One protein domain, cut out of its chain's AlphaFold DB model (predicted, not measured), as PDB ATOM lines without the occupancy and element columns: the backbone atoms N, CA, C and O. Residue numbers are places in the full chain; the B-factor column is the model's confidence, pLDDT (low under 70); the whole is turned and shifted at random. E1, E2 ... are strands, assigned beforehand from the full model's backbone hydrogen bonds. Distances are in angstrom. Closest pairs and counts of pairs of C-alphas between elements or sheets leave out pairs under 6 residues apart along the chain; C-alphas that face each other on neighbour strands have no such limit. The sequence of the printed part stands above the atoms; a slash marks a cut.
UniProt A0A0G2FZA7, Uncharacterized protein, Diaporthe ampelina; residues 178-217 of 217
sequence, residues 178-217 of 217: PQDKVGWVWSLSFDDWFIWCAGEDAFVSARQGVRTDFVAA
ATOM      1  N   PRO A 178     187.057 157.085 248.673       86.75
ATOM      2  CA  PRO A 178     186.989 158.523 248.403       86.75
ATOM      3  C   PRO A 178     186.368 158.842 247.043       86.75
ATOM      4  O   PRO A 178     185.662 159.836 246.886       86.75
ATOM      5  N   GLN A 179     186.614 157.980 246.055       84.88
ATOM      6  CA  GLN A 179     186.063 158.085 244.714       84.88
ATOM      7  C   GLN A 179     185.606 156.714 244.225       84.88
ATOM      8  O   GLN A 179     186.149 155.683 244.599       84.88
ATOM      9  N   ASP A 180     184.634 156.715 243.321       75.81
ATOM     10  CA  ASP A 180     184.080 155.492 242.739       75.81
ATOM     11  C   ASP A 180     184.957 154.881 241.628       75.81
ATOM     12  O   ASP A 180     184.608 153.836 241.079       75.81
ATOM     13  N   LYS A 181     186.070 155.536 241.272       67.88
ATOM     14  CA  LYS A 181     187.018 155.038 240.268       67.88
ATOM     15  C   LYS A 181     187.782 153.818 240.801       67.88
ATOM     16  O   LYS A 181     187.980 153.675 242.000       67.88
ATOM     17  N   VAL A 182     188.143 152.921 239.888       73.25
ATOM     18  CA  VAL A 182     188.687 151.581 240.168       73.25
ATOM     19  C   VAL A 182     190.050 151.663 240.865       73.25
ATOM     20  O   VAL A 182     190.816 152.582 240.596       73.25
ATOM     21  N   GLY A 183     190.353 150.678 241.715       77.62
ATOM     22  CA  GLY A 183     191.687 150.480 242.296       77.62
ATOM     23  C   GLY A 183     191.778 150.704 243.804       77.62
ATOM     24  O   GLY A 183     192.846 150.492 244.367       77.62
ATOM     25  N   TRP A 184     190.679 151.102 244.457       88.25
ATOM     26  CA  TRP A 184     190.647 151.242 245.910       88.25
ATOM     27  C   TRP A 184     190.571 149.885 246.614       88.25
ATOM     28  O   TRP A 184     189.686 149.077 246.333       88.25
ATOM     29  N   VAL A 185     191.460 149.679 247.578       87.88
ATOM     30  CA  VAL A 185     191.509 148.534 248.482       87.88
ATOM     31  C   VAL A 185     191.394 149.056 249.906       87.88
ATOM     32  O   VAL A 185     192.029 150.040 250.274       87.88
ATOM     33  N   TRP A 186     190.543 148.428 250.704       86.50
ATOM     34  CA  TRP A 186     190.397 148.774 252.110       86.50
ATOM     35  C   TRP A 186     191.478 148.079 252.940       86.50
ATOM     36  O   TRP A 186     191.721 146.894 252.728       86.50
ATOM     37  N   SER A 187     192.073 148.780 253.906       86.56
ATOM     38  CA  SER A 187     192.942 148.165 254.907       86.56
ATOM     39  C   SER A 187     192.385 148.335 256.309       86.56
ATOM     40  O   SER A 187     192.274 149.453 256.818       86.56
ATOM     41  N   LEU A 188     192.119 147.214 256.979       83.38
ATOM     42  CA  LEU A 188     191.778 147.228 258.401       83.38
ATOM     43  C   LEU A 188     192.962 147.687 259.261       83.38
ATOM     44  O   LEU A 188     192.775 148.420 260.228       83.38
ATOM     45  N   SER A 189     194.178 147.287 258.888       83.88
ATOM     46  CA  SER A 189     195.401 147.598 259.629       83.88
ATOM     47  C   SER A 189     195.667 149.093 259.749       83.88
ATOM     48  O   SER A 189     196.234 149.519 260.744       83.88
ATOM     49  N   PHE A 190     195.247 149.890 258.772       83.31
ATOM     50  CA  PHE A 190     195.436 151.342 258.788       83.31
ATOM     51  C   PHE A 190     194.131 152.115 258.998       83.31
ATOM     52  O   PHE A 190     194.164 153.342 259.069       83.31
ATOM     53  N   ASP A 191     192.996 151.407 259.082       86.31
ATOM     54  CA  ASP A 191     191.655 151.987 259.002       86.31
ATOM     55  C   ASP A 191     191.580 153.038 257.877       86.31
ATOM     56  O   ASP A 191     191.090 154.156 258.070       86.31
ATOM     57  N   ASP A 192     192.059 152.674 256.678       87.25
ATOM     58  CA  ASP A 192     192.025 153.561 255.514       87.25
ATOM     59  C   ASP A 192     191.880 152.846 254.159       87.25
ATOM     60  O   ASP A 192     192.154 151.652 254.005       87.25
ATOM     61  N   TRP A 193     191.429 153.611 253.164       89.69
ATOM     62  CA  TRP A 193     191.408 153.213 251.762       89.69
ATOM     63  C   TRP A 193     192.757 153.488 251.116       89.69
ATOM     64  O   TRP A 193     193.331 154.558 251.294       89.69
ATOM     65  N   PHE A 194     193.212 152.550 250.300       89.69
ATOM     66  CA  PHE A 194     194.453 152.624 249.550       89.69
ATOM     67  C   PHE A 194     194.181 152.495 248.064       89.69
ATOM     68  O   PHE A 194     193.310 151.727 247.672       89.69
ATOM     69  N   ILE A 195     194.926 153.207 247.232       89.62
ATOM     70  CA  ILE A 195     194.867 153.061 245.777       89.62
ATOM     71  C   ILE A 195     196.245 152.712 245.234       89.62
ATOM     72  O   ILE A 195     197.254 153.210 245.728       89.62
ATOM     73  N   TRP A 196     196.274 151.859 244.213       85.19
ATOM     74  CA  TRP A 196     197.457 151.680 243.381       85.19
ATOM     75  C   TRP A 196     197.383 152.639 242.192       85.19
ATOM     76  O   TRP A 196     196.537 152.470 241.307       85.19
ATOM     77  N   CYS A 197     198.245 153.653 242.159       78.06
ATOM     78  CA  CYS A 197     198.337 154.557 241.016       78.06
ATOM     79  C   CYS A 197     199.263 153.967 239.943       78.06
ATOM     80  O   CYS A 197     200.299 153.375 240.235       78.06
ATOM     81  N   ALA A 198     198.897 154.124 238.669       72.50
ATOM     82  CA  ALA A 198     199.748 153.675 237.569       72.50
ATOM     83  C   ALA A 198     201.084 154.440 237.582       72.50
ATOM     84  O   ALA A 198     201.084 155.668 237.523       72.50
ATOM     85  N   GLY A 199     202.199 153.707 237.634       74.56
ATOM     86  CA  GLY A 199     203.545 154.281 237.739       74.56
ATOM     87  C   GLY A 199     204.059 154.452 239.171       74.56
ATOM     88  O   GLY A 199     205.163 154.958 239.338       74.56
ATOM     89  N   GLU A 200     203.296 154.032 240.183       71.56
ATOM     90  CA  GLU A 200     203.778 153.925 241.562       71.56
ATOM     91  C   GLU A 200     204.118 152.469 241.909       71.56
ATOM     92  O   GLU A 200     203.447 151.547 241.443       71.56
ATOM     93  N   ASP A 201     205.151 152.280 242.736       80.12
ATOM     94  CA  ASP A 201     205.594 150.970 243.242       80.12
ATOM     95  C   ASP A 201     204.893 150.570 244.557       80.12
ATOM     96  O   ASP A 201     205.203 149.532 245.138       80.12
ATOM     97  N   ALA A 202     203.957 151.393 245.042       82.50
ATOM     98  CA  ALA A 202     203.302 151.218 246.333       82.50
ATOM     99  C   ALA A 202     201.830 151.653 246.306       82.50
ATOM    100  O   ALA A 202     201.412 152.506 245.522       82.50
ATOM    101  N   PHE A 203     201.050 151.107 247.235       85.56
ATOM    102  CA  PHE A 203     199.712 151.580 247.560       85.56
ATOM    103  C   PHE A 203     199.775 152.874 248.374       85.56
ATOM    104  O   PHE A 203     200.510 152.949 249.359       85.56
ATOM    105  N   VAL A 204     198.938 153.855 248.027       86.69
ATOM    106  CA  VAL A 204     198.859 155.149 248.721       86.69
ATOM    107  C   VAL A 204     197.545 155.284 249.477       86.69
ATOM    108  O   VAL A 204     196.464 155.126 248.906       86.69
ATOM    109  N   SER A 205     197.645 155.601 250.766       87.75
ATOM    110  CA  SER A 205     196.511 155.851 251.657       87.75
ATOM    111  C   SER A 205     195.787 157.152 251.301       87.75
ATOM    112  O   SER A 205     196.403 158.187 251.041       87.75
ATOM    113  N   ALA A 206     194.458 157.109 251.351       86.31
ATOM    114  CA  ALA A 206     193.579 158.222 251.021       86.31
ATOM    115  C   ALA A 206     193.658 159.388 252.012       86.31
ATOM    116  O   ALA A 206     193.448 160.535 251.622       86.31
ATOM    117  N   ARG A 207     193.879 159.104 253.300       82.50
ATOM    118  CA  ARG A 207     193.784 160.097 254.382       82.50
ATOM    119  C   ARG A 207     195.117 160.410 255.026       82.50
ATOM    120  O   ARG A 207     195.322 161.516 255.511       82.50
ATOM    121  N   GLN A 208     195.985 159.413 255.116       77.94
ATOM    122  CA  GLN A 208     197.143 159.459 255.995       77.94
ATOM    123  C   GLN A 208     198.458 159.674 255.250       77.94
ATOM    124  O   GLN A 208     199.460 159.888 255.932       77.94
ATOM    125  N   GLY A 209     198.455 159.617 253.911       78.06
ATOM    126  CA  GLY A 209     199.657 159.736 253.077       78.06
ATOM    127  C   GLY A 209     200.611 158.544 253.201       78.06
ATOM    128  O   GLY A 209     201.742 158.609 252.731       78.06
ATOM    129  N   VAL A 210     200.166 157.460 253.844       82.38
ATOM    130  CA  VAL A 210     200.958 156.243 254.053       82.38
ATOM    131  C   VAL A 210     201.176 155.544 252.717       82.38
ATOM    132  O   VAL A 210     200.234 155.380 251.940       82.38
ATOM    133  N   ARG A 211     202.414 155.111 252.474       84.12
ATOM    134  CA  ARG A 211     202.797 154.300 251.316       84.12
ATOM    135  C   ARG A 211     203.182 152.906 251.781       84.12
ATOM    136  O   ARG A 211     203.949 152.781 252.733       84.12
ATOM    137  N   THR A 212     202.632 151.879 251.146       79.06
ATOM    138  CA  THR A 212     202.896 150.483 251.511       79.06
ATOM    139  C   THR A 212     202.934 149.583 250.287       79.06
ATOM    140  O   THR A 212     202.093 149.694 249.399       79.06
ATOM    141  N   ASP A 213     203.871 148.643 250.262       78.88
ATOM    142  CA  ASP A 213     204.004 147.671 249.170       78.88
ATOM    143  C   ASP A 213     202.932 146.567 249.272       78.88
ATOM    144  O   ASP A 213     202.678 145.823 248.326       78.88
ATOM    145  N   PHE A 214     202.275 146.465 250.432       74.25
ATOM    146  CA  PHE A 214     201.240 145.479 250.711       74.25
ATOM    147  C   PHE A 214     200.080 146.077 251.510       74.25
ATOM    148  O   PHE A 214     200.276 146.814 252.478       74.25
ATOM    149  N   VAL A 215     198.858 145.696 251.139       69.56
ATOM    150  CA  VAL A 215     197.638 146.003 251.888       69.56
ATOM    151  C   VAL A 215     197.054 144.692 252.399       69.56
ATOM    152  O   VAL A 215     196.599 143.865 251.610       69.56
ATOM    153  N   ALA A 216     197.059 144.501 253.720       62.38
ATOM    154  CA  ALA A 216     196.282 143.434 254.340       62.38
ATOM    155  C   ALA A 216     194.795 143.798 254.217       62.38
ATOM    156  O   ALA A 216     194.375 144.838 254.742       62.38
ATOM    157  N   ALA A 217     194.049 142.972 253.479       53.12
ATOM    158  CA  ALA A 217     192.603 143.080 253.302       53.12
ATOM    159  C   ALA A 217     191.854 142.326 254.407       53.12
ATOM    160  O   ALA A 217     192.314 141.217 254.770       53.12
TER     161      ALA A 217
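What this domain is: This is residues 178 to 217 of the 217 residues of an uncharacterized protein of Diaporthe ampelina (UniProt A0A0G2FZA7). With little regular structure, the domain is a small sheet of three short strands, E1, E2 and E3, and a tail that folds back so that residues 211 to 212 pair antiparallel with 203 to 204 of E3. The printed part has 40 residues, 12 in named strands, with no named helix; it is all strand, the order across the antiparallel sheet being E1, E2, E3. It is compact, radius of gyration of the C-alphas 9.1 A, spanning 24 by 22 by 17 A.

How they stand to each other: E1, residues 184 to 187, E2, 192 to 196, and E3, 203 to 205, form a meander, each strand the antiparallel neighbour of the one before. In the hairpin E1 and E2, at 138 degrees, N 185 and O 194 are 2.8 A apart, within hydrogen-bond range. In the hairpin E2 and E3, at 145 degrees, N 204 and O 195 are 2.9 A apart, within that range.

Where its parts are: E1 begins at C-alpha 184 (190.647, 151.242, 245.910) and measures 9.8 A, E2 13.4 A. E3, 6.7 A, ends at C-alpha 205 (196.511, 155.851, 251.657).

The domain as a whole: The C-alphas farthest apart, of Leu 188 and Gly 199, are 24.8 A apart. The printed part has no cut and no long link. Residues 181 and 215 to 217 have pLDDT under 70.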